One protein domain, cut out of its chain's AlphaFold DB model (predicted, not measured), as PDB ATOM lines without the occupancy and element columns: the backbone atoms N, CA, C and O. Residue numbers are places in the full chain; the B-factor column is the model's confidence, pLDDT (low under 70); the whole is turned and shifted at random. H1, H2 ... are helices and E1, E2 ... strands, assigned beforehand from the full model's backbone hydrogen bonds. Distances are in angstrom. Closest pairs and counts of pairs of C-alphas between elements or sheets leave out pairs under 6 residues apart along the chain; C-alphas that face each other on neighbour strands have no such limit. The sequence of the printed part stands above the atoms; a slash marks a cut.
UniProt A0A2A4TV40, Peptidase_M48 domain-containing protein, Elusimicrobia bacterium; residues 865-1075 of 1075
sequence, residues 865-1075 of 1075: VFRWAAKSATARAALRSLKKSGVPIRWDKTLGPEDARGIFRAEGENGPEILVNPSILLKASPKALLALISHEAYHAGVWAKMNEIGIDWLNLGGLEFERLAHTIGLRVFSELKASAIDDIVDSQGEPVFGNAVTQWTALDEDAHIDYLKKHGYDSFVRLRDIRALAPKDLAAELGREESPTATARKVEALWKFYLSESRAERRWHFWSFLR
ATOM      1  N   VAL A 865      36.114  30.968   5.272       69.19
ATOM      2  CA  VAL A 865      36.345  32.389   4.979       69.19
ATOM      3  C   VAL A 865      35.692  32.823   3.656       69.19
ATOM      4  O   VAL A 865      35.032  33.859   3.616       69.19
ATOM      5  N   PHE A 866      35.750  32.026   2.583       69.44
ATOM      6  CA  PHE A 866      35.089  32.350   1.307       69.44
ATOM      7  C   PHE A 866      33.553  32.404   1.411       69.44
ATOM      8  O   PHE A 866      32.911  33.238   0.765       69.44
ATOM      9  N   ARG A 867      32.955  31.566   2.271       71.94
ATOM     10  CA  ARG A 867      31.508  31.541   2.566       71.94
ATOM     11  C   ARG A 867      31.036  32.846   3.213       71.94
ATOM     12  O   ARG A 867      29.897  33.273   3.006       71.94
ATOM     13  N   TRP A 868      31.915  33.491   3.979       77.44
ATOM     14  CA  TRP A 868      31.682  34.797   4.598       77.44
ATOM     15  C   TRP A 868      32.114  35.955   3.691       77.44
ATOM     16  O   TRP A 868      31.420  36.970   3.641       77.44
ATOM     17  N   ALA A 869      33.131  35.781   2.843       82.25
ATOM     18  CA  ALA A 869      33.497  36.753   1.811       82.25
ATOM     19  C   ALA A 869      32.341  37.005   0.830       82.25
ATOM     20  O   ALA A 869      32.149  38.128   0.374       82.25
ATOM     21  N   ALA A 870      31.480  36.020   0.561       80.31
ATOM     22  CA  ALA A 870      30.238  36.236  -0.190       80.31
ATOM     23  C   ALA A 870      29.273  37.261   0.461       80.31
ATOM     24  O   ALA A 870      28.448  37.855  -0.236       80.31
ATOM     25  N   LYS A 871      29.396  37.532   1.769       84.38
ATOM     26  CA  LYS A 871      28.515  38.425   2.542       84.38
ATOM     27  C   LYS A 871      29.106  39.828   2.741       84.38
ATOM     28  O   LYS A 871      28.396  40.792   2.487       84.38
ATOM     29  N   SER A 872      30.397  39.966   3.064       88.06
ATOM     30  CA  SER A 872      31.062  41.286   3.138       88.06
ATOM     31  C   SER A 872      31.574  41.751   1.768       88.06
ATOM     32  O   SER A 872      32.331  41.053   1.092       88.06
ATOM     33  N   ALA A 873      31.180  42.954   1.346       88.31
ATOM     34  CA  ALA A 873      31.675  43.567   0.113       88.31
ATOM     35  C   ALA A 873      33.140  44.008   0.247       88.31
ATOM     36  O   ALA A 873      33.909  43.903  -0.713       88.31
ATOM     37  N   THR A 874      33.518  44.443   1.448       87.75
ATOM     38  CA  THR A 874      34.863  44.921   1.789       87.75
ATOM     39  C   THR A 874      35.868  43.775   1.836       87.75
ATOM     40  O   THR A 874      36.902  43.860   1.179       87.75
ATOM     41  N   ALA A 875      35.498  42.632   2.422       87.19
ATOM     42  CA  ALA A 875      36.279  41.397   2.347       87.19
ATOM     43  C   ALA A 875      36.583  40.976   0.899       87.19
ATOM     44  O   ALA A 875      37.706  40.600   0.565       87.19
ATOM     45  N   ARG A 876      35.601  41.092  -0.014       89.38
ATOM     46  CA  ARG A 876      35.839  40.824  -1.445       89.38
ATOM     47  C   ARG A 876      36.771  41.843  -2.078       89.38
ATOM     48  O   ARG A 876      37.461  41.491  -3.028       89.38
ATOM     49  N   ALA A 877      36.761  43.105  -1.655       88.12
ATOM     50  CA  ALA A 877      37.718  44.096  -2.142       88.12
ATOM     51  C   ALA A 877      39.140  43.741  -1.681       88.12
ATOM     52  O   ALA A 877      40.006  43.558  -2.535       88.12
ATOM     53  N   ALA A 878      39.335  43.514  -0.380       85.81
ATOM     54  CA  ALA A 878      40.617  43.149   0.218       85.81
ATOM     55  C   ALA A 878      41.208  41.861  -0.387       85.81
ATOM     56  O   ALA A 878      42.297  41.898  -0.957       85.81
ATOM     57  N   LEU A 879      40.452  40.754  -0.417       84.06
ATOM     58  CA  LEU A 879      40.904  39.485  -1.013       84.06
ATOM     59  C   LEU A 879      41.223  39.591  -2.518       84.06
ATOM     60  O   LEU A 879      42.095  38.879  -3.015       84.06
ATOM     61  N   ARG A 880      40.548  40.476  -3.269       86.25
ATOM     62  CA  ARG A 880      40.892  40.751  -4.681       86.25
ATOM     63  C   ARG A 880      42.096  41.681  -4.833       86.25
ATOM     64  O   ARG A 880      42.720  41.639  -5.887       86.25
ATOM     65  N   SER A 881      42.405  42.503  -3.831       83.94
ATOM     66  CA  SER A 881      43.635  43.299  -3.782       83.94
ATOM     67  C   SER A 881      44.834  42.396  -3.496       83.94
ATOM     68  O   SER A 881      45.773  42.356  -4.283       83.94
ATOM     69  N   LEU A 882      44.731  41.551  -2.468       85.44
ATOM     70  CA  LEU A 882      45.755  40.571  -2.102       85.44
ATOM     71  C   LEU A 882      46.073  39.599  -3.252       85.44
ATOM     72  O   LEU A 882      47.225  39.391  -3.622       85.44
ATOM     73  N   LYS A 883      45.035  39.090  -3.932       83.88
ATOM     74  CA  LYS A 883      45.193  38.241  -5.126       83.88
ATOM     75  C   LYS A 883      45.801  38.964  -6.343       83.88
ATOM     76  O   LYS A 883      46.143  38.299  -7.317       83.88
ATOM     77  N   LYS A 884      45.915  40.298  -6.317       84.12
ATOM     78  CA  LYS A 884      46.625  41.102  -7.327       84.12
ATOM     79  C   LYS A 884      48.050  41.463  -6.912       84.12
ATOM     80  O   LYS A 884      48.895  41.528  -7.797       84.12
ATOM     81  N   SER A 885      48.315  41.712  -5.625       82.38
ATOM     82  CA  SER A 885      49.682  41.952  -5.139       82.38
ATOM     83  C   SER A 885      50.530  40.679  -5.165       82.38
ATOM     84  O   SER A 885      51.744  40.766  -5.301       82.38
ATOM     85  N   GLY A 886      49.897  39.503  -5.072       83.56
ATOM     86  CA  GLY A 886      50.585  38.209  -5.108       83.56
ATOM     87  C   GLY A 886      51.225  37.809  -3.776       83.56
ATOM     88  O   GLY A 886      51.791  36.725  -3.695       83.56
ATOM     89  N   VAL A 887      51.088  38.651  -2.747       87.06
ATOM     90  CA  VAL A 887      51.528  38.395  -1.370       87.06
ATOM     91  C   VAL A 887      50.825  37.132  -0.842       87.06
ATOM     92  O   VAL A 887      49.589  37.130  -0.755       87.06
ATOM     93  N   PRO A 888      51.555  36.045  -0.525       86.06
ATOM     94  CA  PRO A 888      50.971  34.854   0.071       86.06
ATOM     95  C   PRO A 888      50.479  35.128   1.495       86.06
ATOM     96  O   PRO A 888      50.987  35.997   2.203       86.06
ATOM     97  N   ILE A 889      49.510  34.327   1.926       84.56
ATOM     98  CA  ILE A 889      49.184  34.155   3.342       84.56
ATOM     99  C   ILE A 889      49.825  32.837   3.768       84.56
ATOM    100  O   ILE A 889      49.591  31.840   3.084       84.56
ATOM    101  N   ARG A 890      50.567  32.805   4.875       81.38
ATOM    102  CA  ARG A 890      51.200  31.611   5.455       81.38
ATOM    103  C   ARG A 890      50.622  31.324   6.842       81.38
ATOM    104  O   ARG A 890      50.333  32.246   7.606       81.38
ATOM    105  N   TRP A 891      50.449  30.045   7.176       74.81
ATOM    106  CA  TRP A 891      50.181  29.648   8.558       74.81
ATOM    107  C   TRP A 891      51.497  29.661   9.325       74.81
ATOM    108  O   TRP A 891      52.435  28.972   8.928       74.81
ATOM    109  N   ASP A 892      51.574  30.403  10.426       72.62
ATOM    110  CA  ASP A 892      52.779  30.412  11.252       72.62
ATOM    111  C   ASP A 892      52.473  29.957  12.683       72.62
ATOM    112  O   ASP A 892      51.676  30.563  13.402       72.62
ATOM    113  N   LYS A 893      53.090  28.832  13.063       62.72
ATOM    114  CA  LYS A 893      52.955  28.181  14.372       62.72
ATOM    115  C   LYS A 893      53.918  28.753  15.424       62.72
ATOM    116  O   LYS A 893      53.810  28.366  16.583       62.72
ATOM    117  N   THR A 894      54.834  29.650  15.044       65.31
ATOM    118  CA  THR A 894      55.712  30.380  15.980       65.31
ATOM    119  C   THR A 894      55.016  31.579  16.630       65.31
ATOM    120  O   THR A 894      55.489  32.077  17.648       65.31
ATOM    121  N   LEU A 895      53.874  32.009  16.082       63.97
ATOM    122  CA  LEU A 895      53.044  33.070  16.647       63.97
ATOM    123  C   LEU A 895      52.408  32.631  17.973       63.97
ATOM    124  O   LEU A 895      51.811  31.551  18.075       63.97
ATOM    125  N   GLY A 896      52.508  33.494  18.981       58.88
ATOM    126  CA  GLY A 896      51.993  33.256  20.325       58.88
ATOM    127  C   GLY A 896      50.460  33.249  20.381       58.88
ATOM    128  O   GLY A 896      49.804  33.794  19.486       58.88
ATOM    129  N   PRO A 897      49.838  32.648  21.415       53.75
ATOM    130  CA  PRO A 897      48.386  32.687  21.614       53.75
ATOM    131  C   PRO A 897      47.792  34.104  21.680       53.75
ATOM    132  O   PRO A 897      46.604  34.277  21.419       53.75
ATOM    133  N   GLU A 898      48.601  35.107  22.019       56.81
ATOM    134  CA  GLU A 898      48.247  36.526  22.024       56.81
ATOM    135  C   GLU A 898      48.242  37.178  20.626       56.81
ATOM    136  O   GLU A 898      47.558  38.182  20.423       56.81
ATOM    137  N   ASP A 899      48.911  36.579  19.634       61.06
ATOM    138  CA  ASP A 899      49.111  37.131  18.282       61.06
ATOM    139  C   ASP A 899      47.881  36.891  17.373       61.06
ATOM    140  O   ASP A 899      47.968  36.493  16.206       61.06
ATOM    141  N   ALA A 900      46.683  37.131  17.915       56.19
ATOM    142  CA  ALA A 900      45.393  36.885  17.266       56.19
ATOM    143  C   ALA A 900      45.107  37.783  16.054       56.19
ATOM    144  O   ALA A 900      44.071  37.605  15.416       56.19
ATOM    145  N   ARG A 901      45.984  38.754  15.761       62.41
ATOM    146  CA  ARG A 901      45.841  39.746  14.684       62.41
ATOM    147  C   ARG A 901      46.496  39.335  13.366       62.41
ATOM    148  O   ARG A 901      46.208  39.953  12.351       62.41
ATOM    149  N   GLY A 902      47.344  38.303  13.360       72.25
ATOM    150  CA  GLY A 902      48.231  38.059  12.219       72.25
ATOM    151  C   GLY A 902      49.245  39.196  12.031       72.25
ATOM    152  O   GLY A 902      49.289  40.135  12.826       72.25
ATOM    153  N   ILE A 903      50.113  39.062  11.027       81.31
ATOM    154  CA  ILE A 903      51.225  39.992  10.780       81.31
ATOM    155  C   ILE A 903      51.540  40.034   9.280       81.31
ATOM    156  O   ILE A 903      52.034  39.049   8.729       81.31
ATOM    157  N   PHE A 904      51.331  41.168   8.610       86.12
ATOM    158  CA  PHE A 904      52.014  41.434   7.343       86.12
ATOM    159  C   PHE A 904      53.516  41.665   7.586       86.12
ATOM    160  O   PHE A 904      53.909  42.585   8.297       86.12
ATOM    161  N   ARG A 905      54.378  40.857   6.963       84.62
ATOM    162  CA  ARG A 905      55.834  41.050   6.969       84.62
ATOM    163  C   ARG A 905      56.278  41.504   5.586       84.62
ATOM    164  O   ARG A 905      56.140  40.763   4.618       84.62
ATOM    165  N   ALA A 906      56.835  42.711   5.504       81.50
ATOM    166  CA  ALA A 906      57.425  43.252   4.278       81.50
ATOM    167  C   ALA A 906      58.624  42.416   3.787       81.50
ATOM    168  O   ALA A 906      58.791  42.219   2.585       81.50
ATOM    169  N   GLU A 907      59.412  41.905   4.736       80.81
ATOM    170  CA  GLU A 907      60.623  41.107   4.528       80.81
ATOM    171  C   GLU A 907      60.454  39.713   5.160       80.81
ATOM    172  O   GLU A 907      61.095  39.358   6.149       80.81
ATOM    173  N   GLY A 908      59.517  38.925   4.625       77.88
ATOM    174  CA  GLY A 908      59.469  37.484   4.874       77.88
ATOM    175  C   GLY A 908      60.563  36.742   4.099       77.88
ATOM    176  O   GLY A 908      61.177  37.286   3.179       77.88
ATOM    177  N   GLU A 909      60.785  35.467   4.430       74.12
ATOM    178  CA  GLU A 909      61.880  34.648   3.867       74.12
ATOM    179  C   GLU A 909      61.852  34.542   2.331       74.12
ATOM    180  O   GLU A 909      62.886  34.359   1.691       74.12
ATOM    181  N   ASN A 910      60.664  34.675   1.737       73.69
ATOM    182  CA  ASN A 910      60.424  34.606   0.295       73.69
ATOM    183  C   ASN A 910      59.900  35.946  -0.270       73.69
ATOM    184  O   ASN A 910      59.252  35.975  -1.318       73.69
ATOM    185  N   GLY A 911      60.162  37.056   0.430       84.25
ATOM    186  CA  GLY A 911      59.587  38.374   0.158       84.25
ATOM    187  C   GLY A 911      58.342  38.664   1.013       84.25
ATOM    188  O   GLY A 911      58.178  38.067   2.077       84.25
ATOM    189  N   PRO A 912      57.466  39.594   0.592       87.81
ATOM    190  CA  PRO A 912      56.346  40.057   1.409       87.81
ATOM    191  C   PRO A 912      55.309  38.948   1.641       87.81
ATOM    192  O   PRO A 912      54.799  38.377   0.678       87.81
ATOM    193  N   GLU A 913      54.935  38.691   2.894       88.94
ATOM    194  CA  GLU A 913      53.970  37.647   3.282       88.94
ATOM    195  C   GLU A 913      53.000  38.122   4.378       88.94
ATOM    196  O   GLU A 913      53.275  39.076   5.100       88.94
ATOM    197  N   ILE A 914      51.848  37.459   4.519       87.50
ATOM    198  CA  ILE A 914      50.928  37.641   5.654       87.50
ATOM    199  C   ILE A 914      50.963  36.384   6.517       87.50
ATOM    200  O   ILE A 914      50.489  35.330   6.093       87.50
ATOM    201  N   LEU A 915      51.470  36.496   7.738       84.75
ATOM    202  CA  LEU A 915      51.438  35.421   8.723       84.75
ATOM    203  C   LEU A 915      50.108  35.412   9.467       84.75
ATOM    204  O   LEU A 915      49.597  36.453   9.880       84.75
ATOM    205  N   VAL A 916      49.558  34.219   9.668       77.25
ATOM    206  CA  VAL A 916      48.306  34.010  10.400       77.25
ATOM    207  C   VAL A 916      48.501  32.876  11.396       77.25
ATOM    208  O   VAL A 916      48.945  31.794  11.016       77.25
ATOM    209  N   ASN A 917      48.136  33.098  12.663       70.00
ATOM    210  CA  ASN A 917      48.232  32.062  13.687       70.00
ATOM    211  C   ASN A 917      47.118  31.005  13.487       70.00
ATOM    212  O   ASN A 917      45.937  31.311  13.712       70.00
ATOM    213  N   PRO A 918      47.445  29.753  13.103       57.62
ATOM    214  CA  PRO A 918      46.441  28.716  12.876       57.62
ATOM    215  C   PRO A 918      45.724  28.315  14.175       57.62
ATOM    216  O   PRO A 918      44.539  27.982  14.151       57.62
ATOM    217  N   SER A 919      46.412  28.382  15.320       51.69
ATOM    218  CA  SER A 919      45.926  27.904  16.620       51.69
ATOM    219  C   SER A 919      44.721  28.687  17.136       51.69
ATOM    220  O   SER A 919      43.861  28.113  17.804       51.69
ATOM    221  N   ILE A 920      44.667  29.981  16.810       51.59
ATOM    222  CA  ILE A 920      43.631  30.921  17.249       51.59
ATOM    223  C   ILE A 920      42.460  30.921  16.253       51.59
ATOM    224  O   ILE A 920      41.291  30.832  16.628       51.59
ATOM    225  N   LEU A 921      42.771  31.000  14.957       49.41
ATOM    226  CA  LEU A 921      41.811  31.451  13.944       49.41
ATOM    227  C   LEU A 921      41.130  30.319  13.165       49.41
ATOM    228  O   LEU A 921      40.032  30.523  12.649       49.41
ATOM    229  N   LEU A 922      41.710  29.111  13.139       43.28
ATOM    230  CA  LEU A 922      41.026  27.918  12.617       43.28
ATOM    231  C   LEU A 922      39.938  27.388  13.568       43.28
ATOM    232  O   LEU A 922      39.107  26.593  13.134       43.28
ATOM    233  N   LYS A 923      39.951  27.801  14.846       43.66
ATOM    234  CA  LYS A 923      39.085  27.255  15.908       43.66
ATOM    235  C   LYS A 923      37.982  28.201  16.392       43.66
ATOM    236  O   LYS A 923      36.952  27.708  16.828       43.66
ATOM    237  N   ALA A 924      38.182  29.523  16.337       49.72
ATOM    238  CA  ALA A 924      37.228  30.487  16.895       49.72
ATOM    239  C   ALA A 924      36.202  31.009  15.868       49.72
ATOM    240  O   ALA A 924      35.007  30.759  16.003       49.72
ATOM    241  N   SER A 925      36.640  31.721  14.817       68.94
ATOM    242  CA  SER A 925      35.702  32.310  13.849       68.94
ATOM    243  C   SER A 925      36.265  32.543  12.438       68.94
ATOM    244  O   SER A 925      37.179  33.355  12.250       68.94
ATOM    245  N   PRO A 926      35.611  31.981  11.399       72.44
ATOM    246  CA  PRO A 926      35.832  32.356  10.002       72.44
ATOM    247  C   PRO A 926      35.445  33.804   9.647       72.44
ATOM    248  O   PRO A 926      35.849  34.279   8.584       72.44
ATOM    249  N   LYS A 927      34.663  34.516  10.479       77.81
ATOM    250  CA  LYS A 927      34.386  35.954  10.285       77.81
ATOM    251  C   LYS A 927      35.542  36.805  10.814       77.81
ATOM    252  O   LYS A 927      35.976  37.715  10.113       77.81
ATOM    253  N   ALA A 928      36.057  36.483  12.005       74.06
ATOM    254  CA  ALA A 928      37.214  37.152  12.604       74.06
ATOM    255  C   ALA A 928      38.458  36.973  11.725       74.06
ATOM    256  O   ALA A 928      39.075  37.958  11.334       74.06
ATOM    257  N   LEU A 929      38.742  35.738  11.298       77.00
ATOM    258  CA  LEU A 929      39.820  35.436  10.353       77.00
ATOM    259  C   LEU A 929      39.668  36.186   9.018       77.00
ATOM    260  O   LEU A 929      40.653  36.647   8.451       77.00
ATOM    261  N   LEU A 930      38.448  36.363   8.507       82.25
ATOM    262  CA  LEU A 930      38.233  37.142   7.285       82.25
ATOM    263  C   LEU A 930      38.422  38.653   7.496       82.25
ATOM    264  O   LEU A 930      38.941  39.333   6.610       82.25
ATOM    265  N   ALA A 931      38.004  39.180   8.646       83.25
ATOM    266  CA  ALA A 931      38.231  40.570   9.024       83.25
ATOM    267  C   ALA A 931      39.734  40.861   9.183       83.25
ATOM    268  O   ALA A 931      40.228  41.847   8.643       83.25
ATOM    269  N   LEU A 932      40.465  39.936   9.801       83.50
ATOM    270  CA  LEU A 932      41.920  39.923   9.932       83.50
ATOM    271  C   LEU A 932      42.647  39.851   8.587       83.50
ATOM    272  O   LEU A 932      43.470  40.706   8.285       83.50
ATOM    273  N   ILE A 933      42.299  38.894   7.721       85.69
ATOM    274  CA  ILE A 933      42.892  38.819   6.374       85.69
ATOM    275  C   ILE A 933      42.589  40.105   5.587       85.69
ATOM    276  O   ILE A 933      43.373  40.496   4.730       85.69
ATOM    277  N   SER A 934      41.481  40.796   5.882       88.56
ATOM    278  CA  SER A 934      41.162  42.091   5.267       88.56
ATOM    279  C   SER A 934      41.963  43.267   5.845       88.56
ATOM    280  O   SER A 934      42.195  44.226   5.110       88.56
ATOM    281  N   HIS A 935      42.400  43.180   7.105       88.31
ATOM    282  CA  HIS A 935      43.349  44.095   7.748       88.31
ATOM    283  C   HIS A 935      44.725  43.967   7.070       88.31
ATOM    284  O   HIS A 935      45.179  44.895   6.399       88.31
ATOM    285  N   GLU A 936      45.334  42.781   7.106       87.88
ATOM    286  CA  GLU A 936      46.689  42.581   6.572       87.88
ATOM    287  C   GLU A 936      46.757  42.689   5.037       87.88
ATOM    288  O   GLU A 936      47.755  43.145   4.478       87.88
ATOM    289  N   ALA A 937      45.668  42.380   4.321       88.81
ATOM    290  CA  ALA A 937      45.565  42.663   2.885       88.81
ATOM    291  C   ALA A 937      45.550  44.166   2.552       88.81
ATOM    292  O   ALA A 937      45.873  44.535   1.419       88.81
ATOM    293  N   TYR A 938      45.172  45.034   3.498       89.06
ATOM    294  CA  TYR A 938      45.334  46.478   3.342       89.06
ATOM    295  C   TYR A 938      46.789  46.891   3.588       89.06
ATOM    296  O   TYR A 938      47.327  47.621   2.761       89.06
ATOM    297  N   HIS A 939      47.469  46.353   4.611       86.62
ATOM    298  CA  HIS A 939      48.915  46.563   4.810       86.62
ATOM    299  C   HIS A 939      49.737  46.165   3.579       86.62
ATOM    300  O   HIS A 939      50.463  47.000   3.040       86.62
ATOM    301  N   ALA A 940      49.511  44.970   3.028       87.69
ATOM    302  CA  ALA A 940      50.115  44.535   1.767       87.69
ATOM    303  C   ALA A 940      49.821  45.486   0.581       87.69
ATOM    304  O   ALA A 940      50.641  45.639  -0.327       87.69
ATOM    305  N   GLY A 941      48.654  46.142   0.577       87.69
ATOM    306  CA  GLY A 941      48.269  47.140  -0.425       87.69
ATOM    307  C   GLY A 941      48.966  48.495  -0.252       87.69
ATOM    308  O   GLY A 941      49.401  49.086  -1.243       87.69
ATOM    309  N   VAL A 942      49.111  48.982   0.984       86.75
ATOM    310  CA  VAL A 942      49.827  50.234   1.272       86.75
ATOM    311  C   VAL A 942      51.337  50.043   1.093       86.75
ATOM    312  O   VAL A 942      51.955  50.894   0.462       86.75
ATOM    313  N   TRP A 943      51.913  48.911   1.515       87.25
ATOM    314  CA  TRP A 943      53.299  48.510   1.217       87.25
ATOM    315  C   TRP A 943      53.592  48.566  -0.287       87.25
ATOM    316  O   TRP A 943      54.533  49.233  -0.722       87.25
ATOM    317  N   ALA A 944      52.725  47.963  -1.107       87.31
ATOM    318  CA  ALA A 944      52.870  47.994  -2.561       87.31
ATOM    319  C   ALA A 944      52.814  49.430  -3.115       87.31
ATOM    320  O   ALA A 944      53.540  49.759  -4.055       87.31
ATOM    321  N   LYS A 945      51.996  50.308  -2.515       87.50
ATOM    322  CA  LYS A 945      51.898  51.718  -2.912       87.50
ATOM    323  C   LYS A 945      53.081  52.567  -2.440       87.50
ATOM    324  O   LYS A 945      53.491  53.470  -3.167       87.50
ATOM    325  N   MET A 946      53.655  52.278  -1.274       85.75
ATOM    326  CA  MET A 946      54.901  52.900  -0.820       85.75
ATOM    327  C   MET A 946      56.046  52.548  -1.774       85.75
ATOM    328  O   MET A 946      56.680  53.460  -2.306       85.75
ATOM    329  N   ASN A 947      56.203  51.266  -2.116       85.62
ATOM    330  CA  ASN A 947      57.200  50.809  -3.087       85.62
ATOM    331  C   ASN A 947      57.012  51.428  -4.484       85.62
ATOM    332  O   ASN A 947      57.993  51.820  -5.109       85.62
ATOM    333  N   GLU A 948      55.772  51.604  -4.961       87.00
ATOM    334  CA  GLU A 948      55.479  52.317  -6.221       87.00
ATOM    335  C   GLU A 948      55.944  53.790  -6.189       87.00
ATOM    336  O   GLU A 948      56.433  54.318  -7.186       87.00
ATOM    337  N   ILE A 949      55.830  54.450  -5.032       85.25
ATOM    338  CA  ILE A 949      56.322  55.820  -4.787       85.25
ATOM    339  C   ILE A 949      57.850  55.827  -4.531       85.25
ATOM    340  O   ILE A 949      58.487  56.883  -4.491       85.25
ATOM    341  N   GLY A 950      58.472  54.653  -4.383       82.62
ATOM    342  CA  GLY A 950      59.867  54.497  -3.978       82.62
ATOM    343  C   GLY A 950      60.114  54.936  -2.533       82.62
ATOM    344  O   GLY A 950      61.192  55.459  -2.243       82.62
ATOM    345  N   ILE A 951      59.112  54.796  -1.662       77.12
ATOM    346  CA  ILE A 951      59.203  54.869  -0.199       77.12
ATOM    347  C   ILE A 951      59.375  53.449   0.344       77.12
ATOM    348  O   ILE A 951      58.773  52.515  -0.172       77.12
ATOM    349  N   ASP A 952      60.181  53.315   1.392       72.38
ATOM    350  CA  ASP A 952      60.290  52.081   2.167       72.38
ATOM    351  C   ASP A 952      59.239  52.072   3.292       72.38
ATOM    352  O   ASP A 952      59.047  53.075   3.978       72.38
ATOM    353  N   TRP A 953      58.567  50.933   3.449       68.50
ATOM    354  CA  TRP A 953      57.540  50.663   4.452       68.50
ATOM    355  C   TRP A 953      58.090  50.655   5.883       68.50
ATOM    356  O   TRP A 953      57.453  51.218   6.772       68.50
ATOM    357  N   LEU A 954      59.270  50.065   6.109       56.31
ATOM    358  CA  LEU A 954      59.831  49.881   7.458       56.31
ATOM    359  C   LEU A 954      60.278  51.207   8.097       56.31
ATOM    360  O   LEU A 954      60.210  51.368   9.314       56.31
ATOM    361  N   ASN A 955      60.660  52.178   7.264       54.53
ATOM    362  CA  ASN A 955      61.064  53.529   7.663       54.53
ATOM    363  C   ASN A 955      59.903  54.550   7.701       54.53
ATOM    364  O   ASN A 955      60.119  55.712   8.043       54.53
ATOM    365  N   LEU A 956      58.682  54.161   7.310       60.03
ATOM    366  CA  LEU A 956      57.509  55.045   7.260       60.03
ATOM    367  C   LEU A 956      56.218  54.338   7.714       60.03
ATOM    368  O   LEU A 956      55.164  54.486   7.088       60.03
ATOM    369  N   GLY A 957      56.289  53.606   8.833       54.62
ATOM    370  CA  GLY A 957      55.162  52.913   9.473       54.62
ATOM    371  C   GLY A 957      54.067  53.867   9.968       54.62
ATOM    372  O   GLY A 957      53.960  54.195  11.148       54.62
ATOM    373  N   GLY A 958      53.241  54.355   9.044       68.62
ATOM    374  CA  GLY A 958      52.241  55.376   9.328       68.62
ATOM    375  C   GLY A 958      51.097  54.844  10.186       68.62
ATOM    376  O   GLY A 958      50.231  54.121   9.690       68.62
ATOM    377  N   LEU A 959      51.022  55.308  11.435       73.00
ATOM    378  CA  LEU A 959      49.886  55.100  12.347       73.00
ATOM    379  C   LEU A 959      48.540  55.485  11.707       73.00
ATOM    380  O   LEU A 959      47.504  54.887  11.992       73.00
ATOM    381  N   GLU A 960      48.539  56.458  10.794       83.25
ATOM    382  CA  GLU A 960      47.386  56.819   9.969       83.25
ATOM    383  C   GLU A 960      46.908  55.707   9.013       83.25
ATOM    384  O   GLU A 960      45.705  55.612   8.763       83.25
ATOM    385  N   PHE A 961      47.806  54.868   8.484       84.88
ATOM    386  CA  PHE A 961      47.442  53.721   7.644       84.88
ATOM    387  C   PHE A 961      46.994  52.526   8.481       84.88
ATOM    388  O   PHE A 961      45.965  51.942   8.155       84.88
ATOM    389  N   GLU A 962      47.694  52.230   9.576       81.50
ATOM    390  CA  GLU A 962      47.301  51.224  10.574       81.50
ATOM    391  C   GLU A 962      45.855  51.460  11.057       81.50
ATOM    392  O   GLU A 962      44.991  50.593  10.945       81.50
ATOM    393  N   ARG A 963      45.523  52.696  11.459       81.62
ATOM    394  CA  ARG A 963      44.154  53.085  11.855       81.62
ATOM    395  C   ARG A 963      43.104  52.817  10.759       81.62
ATOM    396  O   ARG A 963      41.965  52.473  11.082       81.62
ATOM    397  N   LEU A 964      43.452  52.957   9.475       86.00
ATOM    398  CA  LEU A 964      42.557  52.617   8.357       86.00
ATOM    399  C   LEU A 964      42.450  51.104   8.132       86.00
ATOM    400  O   LEU A 964      41.349  50.610   7.897       86.00
ATOM    401  N   ALA A 965      43.555  50.372   8.249       86.25
ATOM    402  CA  ALA A 965      43.615  48.919   8.114       86.25
ATOM    403  C   ALA A 965      42.765  48.224   9.194       86.25
ATOM    404  O   ALA A 965      41.879  47.416   8.898       86.25
ATOM    405  N   HIS A 966      42.934  48.672  10.437       82.69
ATOM    406  CA  HIS A 966      42.124  48.315  11.592       82.69
ATOM    407  C   HIS A 966      40.635  48.635  11.363       82.69
ATOM    408  O   HIS A 966      39.774  47.782  11.582       82.69
ATOM    409  N   THR A 967      40.310  49.830  10.845       85.19
ATOM    410  CA  THR A 967      38.921  50.208  10.511       85.19
ATOM    411  C   THR A 967      38.322  49.289   9.440       85.19
ATOM    412  O   THR A 967      37.171  48.877   9.571       85.19
ATOM    413  N   ILE A 968      39.094  48.902   8.418       87.94
ATOM    414  CA  ILE A 968      38.681  47.940   7.383       87.94
ATOM    415  C   ILE A 968      38.397  46.559   7.991       87.94
ATOM    416  O   ILE A 968      37.395  45.934   7.631       87.94
ATOM    417  N   GLY A 969      39.207  46.109   8.953       85.88
ATOM    418  CA  GLY A 969      38.948  44.899   9.736       85.88
ATOM    419  C   GLY A 969      37.620  44.970  10.499       85.88
ATOM    420  O   GLY A 969      36.719  44.162  10.254       85.88
ATOM    421  N   LEU A 970      37.443  45.987  11.351       81.62
ATOM    422  CA  LEU A 970      36.198  46.206  12.111       81.62
ATOM    423  C   LEU A 970      34.966  46.337  11.202       81.62
ATOM    424  O   LEU A 970      33.890  45.816  11.508       81.62
ATOM    425  N   ARG A 971      35.118  46.984  10.045       85.62
ATOM    426  CA  ARG A 971      34.079  47.098   9.020       85.62
ATOM    427  C   ARG A 971      33.701  45.753   8.414       85.62
ATOM    428  O   ARG A 971      32.514  45.502   8.226       85.62
ATOM    429  N   VAL A 972      34.662  44.879   8.117       85.69
ATOM    430  CA  VAL A 972      34.355  43.513   7.666       85.69
ATOM    431  C   VAL A 972      33.630  42.747   8.771       85.69
ATOM    432  O   VAL A 972      32.598  42.140   8.499       85.69
ATOM    433  N   PHE A 973      34.084  42.848  10.021       81.94
ATOM    434  CA  PHE A 973      33.417  42.243  11.180       81.94
ATOM    435  C   PHE A 973      31.942  42.702  11.293       81.94
ATOM    436  O   PHE A 973      31.027  41.878  11.393       81.94
ATOM    437  N   SER A 974      31.695  44.007  11.133       79.69
ATOM    438  CA  SER A 974      30.361  44.625  11.101       79.69
ATOM    439  C   SER A 974      29.505  44.183   9.898       79.69
ATOM    440  O   SER A 974      28.364  43.751  10.074       79.69
ATOM    441  N   GLU A 975      30.050  44.202   8.674       85.19
ATOM    442  CA  GLU A 975      29.356  43.764   7.448       85.19
ATOM    443  C   GLU A 975      28.921  42.289   7.509       85.19
ATOM    444  O   GLU A 975      27.887  41.918   6.949       85.19
ATOM    445  N   LEU A 976      29.692  41.442   8.197       81.88
ATOM    446  CA  LEU A 976      29.375  40.027   8.409       81.88
ATOM    447  C   LEU A 976      28.340  39.789   9.520       81.88
ATOM    448  O   LEU A 976      27.894  38.649   9.682       81.88
ATOM    449  N   LYS A 977      27.961  40.839  10.265       78.69
ATOM    450  CA  LYS A 977      27.225  40.765  11.536       78.69
ATOM    451  C   LYS A 977      27.885  39.772  12.494       78.69
ATOM    452  O   LYS A 977      27.264  38.830  12.982       78.69
ATOM    453  N   ALA A 978      29.188  39.942  12.689       66.12
ATOM    454  CA  ALA A 978      29.906  39.276  13.759       66.12
ATOM    455  C   ALA A 978      29.560  39.917  15.110       66.12
ATOM    456  O   ALA A 978      29.288  41.117  15.195       66.12
ATOM    457  N   SER A 979      29.561  39.104  16.159       61.66
ATOM    458  CA  SER A 979      29.447  39.548  17.544       61.66
ATOM    459  C   SER A 979      30.480  38.780  18.361       61.66
ATOM    460  O   SER A 979      30.868  37.680  17.973       61.66
ATOM    461  N   ALA A 980      30.907  39.315  19.506       50.69
ATOM    462  CA  ALA A 980      31.840  38.608  20.389       50.69
ATOM    463  C   ALA A 980      31.264  37.298  20.976       50.69
ATOM    464  O   ALA A 980      31.991  36.561  21.627       50.69
ATOM    465  N   ILE A 981      29.974  37.009  20.755       44.38
ATOM    466  CA  ILE A 981      29.290  35.785  21.203       44.38
ATOM    467  C   ILE A 981      29.064  34.822  20.026       44.38
ATOM    468  O   ILE A 981      29.253  33.626  20.183       44.38
ATOM    469  N   ASP A 982      28.729  35.317  18.828       44.00
ATOM    470  CA  ASP A 982      28.613  34.506  17.599       44.00
ATOM    471  C   ASP A 982      29.901  33.733  17.254       44.00
ATOM    472  O   ASP A 982      29.858  32.734  16.532       44.00
ATOM    473  N   ASP A 983      31.030  34.295  17.681       48.06
ATOM    474  CA  ASP A 983      32.381  34.010  17.210       48.06
ATOM    475  C   ASP A 983      33.285  33.456  18.341       48.06
ATOM    476  O   ASP A 983      34.468  33.203  18.111       48.06
ATOM    477  N   ILE A 984      32.737  33.291  19.557       45.06
ATOM    478  CA  ILE A 984      33.406  32.739  20.752       45.06
ATOM    479  C   ILE A 984      32.417  31.836  21.504       45.06
ATOM    480  O   ILE A 984      31.960  32.153  22.600       45.06
ATOM    481  N   VAL A 985      32.061  30.707  20.893       40.91
ATOM    482  CA  VAL A 985      31.249  29.672  21.548       40.91
ATOM    483  C   VAL A 985      32.162  28.483  21.887       40.91
ATOM    484  O   VAL A 985      32.843  27.947  21.018       40.91
ATOM    485  N   ASP A 986      32.206  28.133  23.172       43.94
ATOM    486  CA  ASP A 986      32.747  26.905  23.788       43.94
ATOM    487  C   ASP A 986      34.268  26.608  23.838       43.94
ATOM    488  O   ASP A 986      34.668  25.681  24.552       43.94
ATOM    489  N   SER A 987      35.164  27.386  23.216       35.81
ATOM    490  CA  SER A 987      36.617  27.121  23.354       35.81
ATOM    491  C   SER A 987      37.230  27.662  24.664       35.81
ATOM    492  O   SER A 987      37.007  28.812  25.044       35.81
ATOM    493  N   GLN A 988      38.124  26.895  25.308       37.09
ATOM    494  CA  GLN A 988      38.899  27.355  26.483       37.09
ATOM    495  C   GLN A 988      39.904  28.490  26.173       37.09
ATOM    496  O   GLN A 988      40.551  29.002  27.084       37.09
ATOM    497  N   GLY A 989      40.000  28.922  24.910       38.97
ATOM    498  CA  GLY A 989      40.668  30.162  24.516       38.97
ATOM    499  C   GLY A 989      39.880  31.435  24.855       38.97
ATOM    500  O   GLY A 989      40.402  32.515  24.594       38.97
ATOM    501  N   GLU A 990      38.671  31.329  25.433       43.22
ATOM    502  CA  GLU A 990      37.785  32.436  25.850       43.22
ATOM    503  C   GLU A 990      38.531  33.690  26.360       43.22
ATOM    504  O   GLU A 990      38.315  34.761  25.792       43.22
ATOM    505  N   PRO A 991      39.444  33.610  27.357       52.75
ATOM    506  CA  PRO A 991      40.129  34.796  27.867       52.75
ATOM    507  C   PRO A 991      41.169  35.342  26.890       52.75
ATOM    508  O   PRO A 991      41.344  36.548  26.804       52.75
ATOM    509  N   VAL A 992      41.871  34.479  26.154       49.66
ATOM    510  CA  VAL A 992      42.986  34.883  25.285       49.66
ATOM    511  C   VAL A 992      42.457  35.489  23.989       49.66
ATOM    512  O   VAL A 992      42.798  36.621  23.663       49.66
ATOM    513  N   PHE A 993      41.554  34.795  23.291       51.12
ATOM    514  CA  PHE A 993      40.916  35.326  22.087       51.12
ATOM    515  C   PHE A 993      39.947  36.467  22.422       51.12
ATOM    516  O   PHE A 993      39.929  37.470  21.718       51.12
ATOM    517  N   GLY A 994      39.211  36.377  23.537       55.81
ATOM    518  CA  GLY A 994      38.371  37.468  24.029       55.81
ATOM    519  C   GLY A 994      39.179  38.727  24.350       55.81
ATOM    520  O   GLY A 994      38.812  39.809  23.892       55.81
ATOM    521  N   ASN A 995      40.313  38.607  25.052       59.41
ATOM    522  CA  ASN A 995      41.200  39.745  25.309       59.41
ATOM    523  C   ASN A 995      41.868  40.253  24.031       59.41
ATOM    524  O   ASN A 995      41.929  41.461  23.854       59.41
ATOM    525  N   ALA A 996      42.326  39.386  23.125       57.75
ATOM    526  CA  ALA A 996      43.003  39.821  21.904       57.75
ATOM    527  C   ALA A 996      42.038  40.491  20.905       57.75
ATOM    528  O   ALA A 996      42.394  41.496  20.292       57.75
ATOM    529  N   VAL A 997      40.784  40.027  20.808       61.00
ATOM    530  CA  VAL A 997      39.700  40.742  20.105       61.00
ATOM    531  C   VAL A 997      39.343  42.040  20.835       61.00
ATOM    532  O   VAL A 997      39.155  43.064  20.188       61.00
ATOM    533  N   THR A 998      39.312  42.051  22.172       62.03
ATOM    534  CA  THR A 998      39.074  43.285  22.944       62.03
ATOM    535  C   THR A 998      40.184  44.309  22.697       62.03
ATOM    536  O   THR A 998      39.876  45.438  22.343       62.03
ATOM    537  N   GLN A 999      41.459  43.923  22.743       60.47
ATOM    538  CA  GLN A 999      42.614  44.751  22.367       60.47
ATOM    539  C   GLN A 999      42.586  45.164  20.886       60.47
ATOM    540  O   GLN A 999      43.071  46.233  20.534       60.47
ATOM    541  N   TRP A1000      42.013  44.343  20.003       61.72
ATOM    542  CA  TRP A1000      41.792  44.684  18.593       61.72
ATOM    543  C   TRP A1000      40.495  45.484  18.343       61.72
ATOM    544  O   TRP A1000      40.162  45.782  17.202       61.72
ATOM    545  N   THR A1001      39.777  45.893  19.394       61.09
ATOM    546  CA  THR A1001      38.686  46.891  19.317       61.09
ATOM    547  C   THR A1001      38.964  48.127  20.180       61.09
ATOM    548  O   THR A1001      38.536  49.231  19.844       61.09
ATOM    549  N   ALA A1002      39.728  47.968  21.260       58.03
ATOM    550  CA  ALA A1002      40.282  49.030  22.078       58.03
ATOM    551  C   ALA A1002      41.561  49.561  21.418       58.03
ATOM    552  O   ALA A1002      42.649  49.026  21.616       58.03
ATOM    553  N   LEU A1003      41.412  50.630  20.633       57.44
ATOM    554  CA  LEU A1003      42.500  51.406  20.025       57.44
ATOM    555  C   LEU A1003      43.304  52.203  21.077       57.44
ATOM    556  O   LEU A1003      43.365  53.431  21.029       57.44
ATOM    557  N   ASP A1004      43.906  51.493  22.028       68.56
ATOM    558  CA  ASP A1004      45.015  51.988  22.845       68.56
ATOM    559  C   ASP A1004      46.246  52.097  21.936       68.56
ATOM    560  O   ASP A1004      46.757  51.091  21.441       68.56
ATOM    561  N   GLU A1005      46.657  53.326  21.621       69.25
ATOM    562  CA  GLU A1005      47.703  53.574  20.628       69.25
ATOM    563  C   GLU A1005      49.085  53.144  21.124       69.25
ATOM    564  O   GLU A1005      49.855  52.607  20.333       69.25
ATOM    565  N   ASP A1006      49.375  53.297  22.418       72.25
ATOM    566  CA  ASP A1006      50.692  52.989  22.979       72.25
ATOM    567  C   ASP A1006      50.878  51.469  23.110       72.25
ATOM    568  O   ASP A1006      51.864  50.913  22.619       72.25
ATOM    569  N   ALA A1007      49.875  50.765  23.654       67.94
ATOM    570  CA  ALA A1007      49.884  49.300  23.721       67.94
ATOM    571  C   ALA A1007      49.901  48.641  22.326       67.94
ATOM    572  O   ALA A1007      50.435  47.543  22.153       67.94
ATOM    573  N   HIS A1008      49.324  49.304  21.321       69.50
ATOM    574  CA  HIS A1008      49.320  48.831  19.937       69.50
ATOM    575  C   HIS A1008      50.645  49.101  19.212       69.50
ATOM    576  O   HIS A1008      51.140  48.225  18.504       69.50
ATOM    577  N   ILE A1009      51.272  50.257  19.448       72.94
ATOM    578  CA  ILE A1009      52.642  50.548  19.000       72.94
ATOM    579  C   ILE A1009      53.623  49.511  19.564       72.94
ATOM    580  O   ILE A1009      54.437  48.972  18.816       72.94
ATOM    581  N   ASP A1010      53.535  49.188  20.855       74.38
ATOM    582  CA  ASP A1010      54.435  48.213  21.484       74.38
ATOM    583  C   ASP A1010      54.172  46.768  21.022       74.38
ATOM    584  O   ASP A1010      55.126  46.003  20.853       74.38
ATOM    585  N   TYR A1011      52.919  46.407  20.709       72.31
ATOM    586  CA  TYR A1011      52.618  45.155  20.002       72.31
ATOM    587  C   TYR A1011      53.310  45.109  18.634       72.31
ATOM    588  O   TYR A1011      54.007  44.147  18.327       72.31
ATOM    589  N   LEU A1012      53.172  46.145  17.807       71.06
ATOM    590  CA  LEU A1012      53.753  46.130  16.463       71.06
ATOM    591  C   LEU A1012      55.298  46.120  16.495       71.06
ATOM    592  O   LEU A1012      55.912  45.369  15.733       71.06
ATOM    593  N   LYS A1013      55.934  46.840  17.435       73.50
ATOM    594  CA  LYS A1013      57.391  46.763  17.686       73.50
ATOM    595  C   LYS A1013      57.857  45.342  18.029       73.50
ATOM    596  O   LYS A1013      58.840  44.880  17.456       73.50
ATOM    597  N   LYS A1014      57.147  44.618  18.916       72.50
ATOM    598  CA  LYS A1014      57.435  43.201  19.263       72.50
ATOM    599  C   LYS A1014      57.525  42.312  18.011       72.50
ATOM    600  O   LYS A1014      58.235  41.309  18.021       72.50
ATOM    601  N   HIS A1015      56.831  42.691  16.939       66.50
ATOM    602  CA  HIS A1015      56.713  41.936  15.695       66.50
ATOM    603  C   HIS A1015      57.509  42.515  14.507       66.50
ATOM    604  O   HIS A1015      57.272  42.112  13.367       66.50
ATOM    605  N   GLY A1016      58.489  43.393  14.760       63.78
ATOM    606  CA  GLY A1016      59.443  43.872  13.746       63.78
ATOM    607  C   GLY A1016      58.947  45.041  12.893       63.78
ATOM    608  O   GLY A1016      59.338  45.173  11.734       63.78
ATOM    609  N   TYR A1017      58.054  45.870  13.437       65.50
ATOM    610  CA  TYR A1017      57.740  47.182  12.876       65.50
ATOM    611  C   TYR A1017      58.523  48.254  13.649       65.50
ATOM    612  O   TYR A1017      58.072  48.757  14.681       65.50
ATOM    613  N   ASP A1018      59.710  48.589  13.149       54.50
ATOM    614  CA  ASP A1018      60.715  49.320  13.931       54.50
ATOM    615  C   ASP A1018      60.493  50.845  13.995       54.50
ATOM    616  O   ASP A1018      61.102  51.522  14.828       54.50
ATOM    617  N   SER A1019      59.598  51.411  13.169       55.44
ATOM    618  CA  SER A1019      59.243  52.839  13.215       55.44
ATOM    619  C   SER A1019      57.730  53.095  13.128       55.44
ATOM    620  O   SER A1019      57.055  52.638  12.208       55.44
ATOM    621  N   PHE A1020      57.205  53.887  14.073       61.97
ATOM    622  CA  PHE A1020      55.819  54.383  14.087       61.97
ATOM    623  C   PHE A1020      55.767  55.899  14.219       61.97
ATOM    624  O   PHE A1020      55.269  56.457  15.199       61.97
ATOM    625  N   VAL A1021      56.298  56.591  13.214       66.00
ATOM    626  CA  VAL A1021      56.165  58.045  13.127       66.00
ATOM    627  C   VAL A1021      54.883  58.372  12.357       66.00
ATOM    628  O   VAL A1021      54.607  57.810  11.296       66.00
ATOM    629  N   ARG A1022      54.062  59.283  12.892       75.75
ATOM    630  CA  ARG A1022      52.814  59.703  12.238       75.75
ATOM    631  C   ARG A1022      53.140  60.436  10.936       75.75
ATOM    632  O   ARG A1022      53.911  61.398  10.936       75.75
ATOM    633  N   LEU A1023      52.520  60.030   9.830       82.00
ATOM    634  CA  LEU A1023      52.773  60.568   8.488       82.00
ATOM    635  C   LEU A1023      52.548  62.086   8.417       82.00
ATOM    636  O   LEU A1023      53.251  62.787   7.689       82.00
ATOM    637  N   ARG A1024      51.593  62.611   9.195       83.31
ATOM    638  CA  ARG A1024      51.346  64.054   9.340       83.31
ATOM    639  C   ARG A1024      52.542  64.810   9.957       83.31
ATOM    640  O   ARG A1024      52.749  65.967   9.606       83.31
ATOM    641  N   ASP A1025      53.289  64.167  10.862       83.75
ATOM    642  CA  ASP A1025      54.361  64.766  11.669       83.75
ATOM    643  C   ASP A1025      55.673  64.732  10.859       83.75
ATOM    644  O   ASP A1025      56.312  65.767  10.688       83.75
ATOM    645  N   ILE A1026      55.961  63.609  10.184       81.44
ATOM    646  CA  ILE A1026      56.968  63.503   9.102       81.44
ATOM    647  C   ILE A1026      56.767  64.602   8.048       81.44
ATOM    648  O   ILE A1026      57.708  65.273   7.632       81.44
ATOM    649  N   ARG A1027      55.518  64.810   7.615       84.38
ATOM    650  CA  ARG A1027      55.148  65.822   6.614       84.38
ATOM    651  C   ARG A1027      55.304  67.268   7.109       84.38
ATOM    652  O   ARG A1027      55.289  68.178   6.280       84.38
ATOM    653  N   ALA A1028      55.433  67.491   8.416       85.56
ATOM    654  CA  ALA A1028      55.685  68.810   8.995       85.56
ATOM    655  C   ALA A1028      57.184  69.164   9.069       85.56
ATOM    656  O   ALA A1028      57.511  70.340   9.229       85.56
ATOM    657  N   LEU A1029      58.087  68.185   8.919       84.19
ATOM    658  CA  LEU A1029      59.531  68.419   8.850       84.19
ATOM    659  C   LEU A1029      59.902  69.258   7.619       84.19
ATOM    660  O   LEU A1029      59.324  69.106   6.536       84.19
ATOM    661  N   ALA A1030      60.920  70.114   7.748       84.25
ATOM    662  CA  ALA A1030      61.474  70.790   6.581       84.25
ATOM    663  C   ALA A1030      62.144  69.755   5.648       84.25
ATOM    664  O   ALA A1030      62.696  68.765   6.132       84.25
ATOM    665  N   PRO A1031      62.169  69.961   4.314       80.94
ATOM    666  CA  PRO A1031      62.635  68.940   3.368       80.94
ATOM    667  C   PRO A1031      64.049  68.397   3.625       80.94
ATOM    668  O   PRO A1031      64.342  67.261   3.263       80.94
ATOM    669  N   LYS A1032      64.934  69.213   4.215       77.44
ATOM    670  CA  LYS A1032      66.302  68.822   4.584       77.44
ATOM    671  C   LYS A1032      66.299  67.824   5.743       77.44
ATOM    672  O   LYS A1032      66.966  66.800   5.664       77.44
ATOM    673  N   ASP A1033      65.530  68.126   6.779       81.88
ATOM    674  CA  ASP A1033      65.457  67.329   8.002       81.88
ATOM    675  C   ASP A1033      64.694  66.029   7.717       81.88
ATOM    676  O   ASP A1033      65.129  64.960   8.115       81.88
ATOM    677  N   LEU A1034      63.661  66.096   6.868       77.44
ATOM    678  CA  LEU A1034      62.961  64.935   6.314       77.44
ATOM    679  C   LEU A1034      63.879  63.964   5.541       77.44
ATOM    680  O   LEU A1034      63.667  62.754   5.579       77.44
ATOM    681  N   ALA A1035      64.876  64.466   4.806       75.06
ATOM    682  CA  ALA A1035      65.830  63.606   4.100       75.06
ATOM    683  C   ALA A1035      66.827  62.931   5.059       75.06
ATOM    684  O   ALA A1035      67.219  61.789   4.816       75.06
ATOM    685  N   ALA A1036      67.190  63.613   6.151       77.44
ATOM    686  CA  ALA A1036      68.027  63.060   7.212       77.44
ATOM    687  C   ALA A1036      67.277  62.004   8.045       77.44
ATOM    688  O   ALA A1036      67.805  60.913   8.233       77.44
ATOM    689  N   GLU A1037      66.039  62.296   8.458       73.12
ATOM    690  CA  GLU A1037      65.160  61.396   9.223       73.12
ATOM    691  C   GLU A1037      64.931  60.062   8.497       73.12
ATOM    692  O   GLU A1037      64.968  58.997   9.100       73.12
ATOM    693  N   LEU A1038      64.759  60.111   7.171       71.44
ATOM    694  CA  LEU A1038      64.561  58.922   6.335       71.44
ATOM    695  C   LEU A1038      65.869  58.269   5.856       71.44
ATOM    696  O   LEU A1038      65.822  57.347   5.039       71.44
ATOM    697  N   GLY A1039      67.029  58.755   6.316       68.44
ATOM    698  CA  GLY A1039      68.345  58.175   6.033       68.44
ATOM    699  C   GLY A1039      68.752  58.170   4.554       68.44
ATOM    700  O   GLY A1039      69.467  57.262   4.129       68.44
ATOM    701  N   ARG A1040      68.277  59.125   3.737       66.94
ATOM    702  CA  ARG A1040      68.403  59.051   2.266       66.94
ATOM    703  C   ARG A1040      69.408  60.023   1.665       66.94
ATOM    704  O   ARG A1040      69.349  61.225   1.894       66.94
ATOM    705  N   GLU A1041      70.203  59.509   0.728       71.06
ATOM    706  CA  GLU A1041      71.003  60.308  -0.216       71.06
ATOM    707  C   GLU A1041      70.143  61.003  -1.302       71.06
ATOM    708  O   GLU A1041      70.652  61.770  -2.122       71.06
ATOM    709  N   GLU A1042      68.828  60.753  -1.335       74.25
ATOM    710  CA  GLU A1042      67.900  61.427  -2.249       74.25
ATOM    711  C   GLU A1042      67.769  62.923  -1.919       74.25
ATOM    712  O   GLU A1042      67.710  63.324  -0.759       74.25
ATOM    713  N   SER A1043      67.655  63.772  -2.950       81.88
ATOM    714  CA  SER A1043      67.533  65.217  -2.718       81.88
ATOM    715  C   SER A1043      66.300  65.562  -1.855       81.88
ATOM    716  O   SER A1043      65.213  65.045  -2.133       81.88
ATOM    717  N   PRO A1044      66.411  66.499  -0.889       82.69
ATOM    718  CA  PRO A1044      65.312  66.982  -0.043       82.69
ATOM    719  C   PRO A1044      63.971  67.194  -0.762       82.69
ATOM    720  O   PRO A1044      62.909  66.777  -0.295       82.69
ATOM    721  N   THR A1045      64.011  67.796  -1.952       83.44
ATOM    722  CA  THR A1045      62.829  68.077  -2.778       83.44
ATOM    723  C   THR A1045      62.190  66.815  -3.368       83.44
ATOM    724  O   THR A1045      60.974  66.781  -3.554       83.44
ATOM    725  N   ALA A1046      62.968  65.770  -3.670       82.12
ATOM    726  CA  ALA A1046      62.437  64.480  -4.112       82.12
ATOM    727  C   ALA A1046      61.742  63.752  -2.951       82.12
ATOM    728  O   ALA A1046      60.595  63.328  -3.096       82.12
ATOM    729  N   THR A1047      62.386  63.702  -1.783       80.50
ATOM    730  CA  THR A1047      61.845  63.086  -0.560       80.50
ATOM    731  C   THR A1047      60.528  63.746  -0.134       80.50
ATOM    732  O   THR A1047      59.517  63.061   0.040       80.50
ATOM    733  N   ALA A1048      60.472  65.082  -0.104       83.31
ATOM    734  CA  ALA A1048      59.245  65.825   0.197       83.31
ATOM    735  C   ALA A1048      58.107  65.562  -0.813       83.31
ATOM    736  O   ALA A1048      56.944  65.447  -0.423       83.31
ATOM    737  N   ARG A1049      58.416  65.407  -2.113       87.38
ATOM    738  CA  ARG A1049      57.415  65.038  -3.136       87.38
ATOM    739  C   ARG A1049      56.853  63.632  -2.918       87.38
ATOM    740  O   ARG A1049      55.649  63.449  -3.091       87.38
ATOM    741  N   LYS A1050      57.691  62.665  -2.528       86.81
ATOM    742  CA  LYS A1050      57.258  61.296  -2.203       86.81
ATOM    743  C   LYS A1050      56.314  61.280  -0.995       86.81
ATOM    744  O   LYS A1050      55.231  60.703  -1.081       86.81
ATOM    745  N   VAL A1051      56.663  61.979   0.087       85.12
ATOM    746  CA  VAL A1051      55.817  62.074   1.296       85.12
ATOM    747  C   VAL A1051      54.490  62.786   1.015       85.12
ATOM    748  O   VAL A1051      53.439  62.321   1.447       85.12
ATOM    749  N   GLU A1052      54.486  63.859   0.221       88.69
ATOM    750  CA  GLU A1052      53.245  64.531  -0.188       88.69
ATOM    751  C   GLU A1052      52.371  63.657  -1.117       88.69
ATOM    752  O   GLU A1052      51.141  63.749  -1.071       88.69
ATOM    753  N   ALA A1053      52.964  62.775  -1.931       89.38
ATOM    754  CA  ALA A1053      52.220  61.775  -2.703       89.38
ATOM    755  C   ALA A1053      51.598  60.698  -1.794       89.38
ATOM    756  O   ALA A1053      50.420  60.365  -1.955       89.38
ATOM    757  N   LEU A1054      52.345  60.212  -0.797       87.31
ATOM    758  CA  LEU A1054      51.857  59.255   0.197       87.31
ATOM    759  C   LEU A1054      50.739  59.853   1.071       87.31
ATOM    760  O   LEU A1054      49.724  59.203   1.312       87.31
ATOM    761  N   TRP A1055      50.858  61.125   1.461       89.44
ATOM    762  CA  TRP A1055      49.807  61.857   2.174       89.44
ATOM    763  C   TRP A1055      48.534  62.030   1.339       89.44
ATOM    764  O   TRP A1055      47.424  61.877   1.851       89.44
ATOM    765  N   LYS A1056      48.662  62.296   0.032       90.75
ATOM    766  CA  LYS A1056      47.513  62.337  -0.891       90.75
ATOM    767  C   LYS A1056      46.812  60.982  -1.009       90.75
ATOM    768  O   LYS A1056      45.585  60.969  -1.090       90.75
ATOM    769  N   PHE A1057      47.561  59.878  -0.968       90.44
ATOM    770  CA  PHE A1057      47.001  58.525  -0.913       90.44
ATOM    771  C   PHE A1057      46.296  58.249   0.427       90.44
ATOM    772  O   PHE A1057      45.125  57.880   0.430       90.44
ATOM    773  N   TYR A1058      46.919  58.556   1.571       90.06
ATOM    774  CA  TYR A1058      46.234  58.485   2.870       90.06
ATOM    775  C   TYR A1058      44.919  59.291   2.873       90.06
ATOM    776  O   TYR A1058      43.873  58.801   3.307       90.06
ATOM    777  N   LEU A1059      44.927  60.511   2.325       91.12
ATOM    778  CA  LEU A1059      43.724  61.332   2.212       91.12
ATOM    779  C   LEU A1059      42.666  60.762   1.250       91.12
ATOM    780  O   LEU A1059      41.492  61.086   1.443       91.12
ATOM    781  N   SER A1060      43.008  59.946   0.243       91.12
ATOM    782  CA  SER A1060      41.997  59.269  -0.588       91.12
ATOM    783  C   SER A1060      41.321  58.134   0.176       91.12
ATOM    784  O   SER A1060      40.090  58.124   0.256       91.12
ATOM    785  N   GLU A1061      42.100  57.271   0.826       89.19
ATOM    786  CA  GLU A1061      41.576  56.138   1.601       89.19
ATOM    787  C   GLU A1061      40.759  56.627   2.806       89.19
ATOM    788  O   GLU A1061      39.599  56.257   2.992       89.19
ATOM    789  N   SER A1062      41.283  57.609   3.542       88.69
ATOM    790  CA  SER A1062      40.588  58.259   4.659       88.69
ATOM    791  C   SER A1062      39.292  58.977   4.240       88.69
ATOM    792  O   SER A1062      38.377  59.136   5.054       88.69
ATOM    793  N   ARG A1063      39.160  59.425   2.981       89.44
ATOM    794  CA  ARG A1063      37.887  59.946   2.438       89.44
ATOM    795  C   ARG A1063      36.932  58.828   2.025       89.44
ATOM    796  O   ARG A1063      35.722  59.011   2.167       89.44
ATOM    797  N   ALA A1064      37.439  57.708   1.513       85.31
ATOM    798  CA  ALA A1064      36.625  56.539   1.195       85.31
ATOM    799  C   ALA A1064      35.989  55.953   2.466       85.31
ATOM    800  O   ALA A1064      34.779  55.721   2.488       85.31
ATOM    801  N   GLU A1065      36.760  55.834   3.549       83.25
ATOM    802  CA  GLU A1065      36.269  55.241   4.796       83.25
ATOM    803  C   GLU A1065      35.332  56.174   5.573       83.25
ATOM    804  O   GLU A1065      34.264  55.754   6.013       83.25
ATOM    805  N   ARG A1066      35.616  57.486   5.624       84.25
ATOM    806  CA  ARG A1066      34.656  58.470   6.171       84.25
ATOM    807  C   ARG A1066      33.333  58.505   5.404       84.25
ATOM    808  O   ARG A1066      32.282  58.683   6.018       84.25
ATOM    809  N   ARG A1067      33.355  58.302   4.081       81.38
ATOM    810  CA  ARG A1067      32.121  58.122   3.295       81.38
ATOM    811  C   ARG A1067      31.389  56.846   3.698       81.38
ATOM    812  O   ARG A1067      30.169  56.895   3.807       81.38
ATOM    813  N   TRP A1068      32.091  55.735   3.931       78.62
ATOM    814  CA  TRP A1068      31.446  54.515   4.418       78.62
ATOM    815  C   TRP A1068      30.798  54.718   5.790       78.62
ATOM    816  O   TRP A1068      29.604  54.461   5.896       78.62
ATOM    817  N   HIS A1069      31.513  55.270   6.777       73.94
ATOM    818  CA  HIS A1069      30.955  55.555   8.108       73.94
ATOM    819  C   HIS A1069      29.686  56.419   8.052       73.94
ATOM    820  O   HIS A1069      28.713  56.150   8.754       73.94
ATOM    821  N   PHE A1070      29.663  57.437   7.186       74.50
ATOM    822  CA  PHE A1070      28.472  58.261   6.965       74.50
ATOM    823  C   PHE A1070      27.310  57.447   6.365       74.50
ATOM    824  O   PHE A1070      26.183  57.521   6.849       74.50
ATOM    825  N   TRP A1071      27.575  56.615   5.352       70.06
ATOM    826  CA  TRP A1071      26.559  55.742   4.751       70.06
ATOM    827  C   TRP A1071      26.133  54.560   5.635       70.06
ATOM    828  O   TRP A1071      25.054  54.019   5.402       70.06
ATOM    829  N   SER A1072      26.938  54.141   6.617       62.09
ATOM    830  CA  SER A1072      26.563  53.124   7.608       62.09
ATOM    831  C   SER A1072      25.791  53.714   8.785       62.09
ATOM    832  O   SER A1072      24.938  53.032   9.327       62.09
ATOM    833  N   PHE A1073      26.046  54.973   9.159       63.00
ATOM    834  CA  PHE A1073      25.256  55.699  10.161       63.00
ATOM    835  C   PHE A1073      23.825  56.009   9.676       63.00
ATOM    836  O   PHE A1073      22.905  56.115  10.477       63.00
ATOM    837  N   LEU A1074      23.624  56.125   8.358       54.47
ATOM    838  CA  LEU A1074      22.319  56.352   7.721       54.47
ATOM    839  C   LEU A1074      21.550  55.052   7.373       54.47
ATOM    840  O   LEU A1074      20.691  55.085   6.488       54.47
ATOM    841  N   ARG A1075      21.876  53.905   7.990       50.72
ATOM    842  CA  ARG A1075      21.332  52.574   7.651       50.72
ATOM    843  C   ARG A1075      20.921  51.744   8.862       50.72
ATOM    844  O   ARG A1075      19.948  50.980   8.683       50.72
TER     845      ARG A1075
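AT A GLANCE: This is residues 865 to 1075 of the 1075 residues of the protein "Peptidase_M48 domain-containing protein" of Elusimicrobia bacterium (UniProt A0A2A4TV40). The core is a helical hairpin, H4 and H5, with a small three-stranded sheet over one side of H4, H2 crossing H4 steeply, and the very long helix H10 packed on the hairpin's linked end. H8 and H9 pack on the first half of H10, while H6 and H7 sit loosely outside the core and touch no helix. The 211 printed residues have ten named helices and three named strands, in the order H1 H2 E1 E2 E3, then H3 to H10. The sheet runs E1 E3 E2, mixed; the class is mostly helix. The whole is compact, radius of gyration of the C-alphas 17.6 A, spanning 58 by 42 by 32 A.

HOW THE PARTS SIT: Start at H1, residues 865 to 869, which touches H4, residues 926 to 949, with residues 926 to 930 of H4 alone; closest are C-alphas 865 and 926, 5.0 A. Next, H2, residues 873 to 885, touches H4 at a steep tilt of 47 degrees, the same way, closest at C-alphas 878 and 934, 5.2 A. In the sheet, E1, residues 889 to 891, is parallel to E3, residues 911 to 916, with N 890 and O 914 2.8 A apart. E2, residues 903 to 908, forms an antiparallel hairpin with E3; N 905 and O 913 are 2.8 A apart. H4 is on this sheet, making two layers, a helix on one face of a sheet: height 9.0 A, over E3 and E2, along the strands at 17 degrees to E3 on the local plane. H3, residues 918 to 921, is close to H4 but not clearly touching, C-alphas 921 and 929 being closest at 5.7 A. H5, residues 959 to 975, forms a helical hairpin with H4, opposite ways at a shallow tilt of 33 degrees, only just short of steep; C-alphas 931 and 969 are closest, 4.4 A. H6, residues 990 to 999, is apart from H4; H7, residues 1005 to 1014, is near H5. H10, residues 1044 to 1073, completes a bundle of three helices with H4 and H5: its residues 1058 to 1065 touch residues 960 to 964 of H5, closest at C-alphas 1058 and 961, 6.9 A. H8, residues 1023 to 1026, only just touches H10, with 3 pairs of C-alphas within 8 A, closest at 1023 and 1055, 7.1 A. H9, residues 1031 to 1037, touches residues 1044 to 1048 of H10, about perpendicular at 85 degrees, closest at C-alphas 1031 and 1044, 4.8 A. Every O i to N i+4 pair is within hydrogen-bond range in H1, H2, H4, H6, H7, H9 and H10, and 12 of 13 in H5; H3 and H8 are too short for one.

IN THESE COORDINATES: Find C-alpha 865 at (36.345, 32.389, 4.979), where H1 begins. H2 is 18.8 A long, H4 34.5 A and H5 24.0 A. H10 runs 42.8 A to C-alpha 1073 at (25.256, 55.699, 10.161).

THE WHOLE: The C-alphas of Asp 986 and Ser 1043 are farthest apart, 58.1 A. The printed part has no cut; the links E1 to E2 and H5 to H6 are long. Mean pLDDT of the printed part is 74.2, and 68 residues are under 70, among them 978 to 1005.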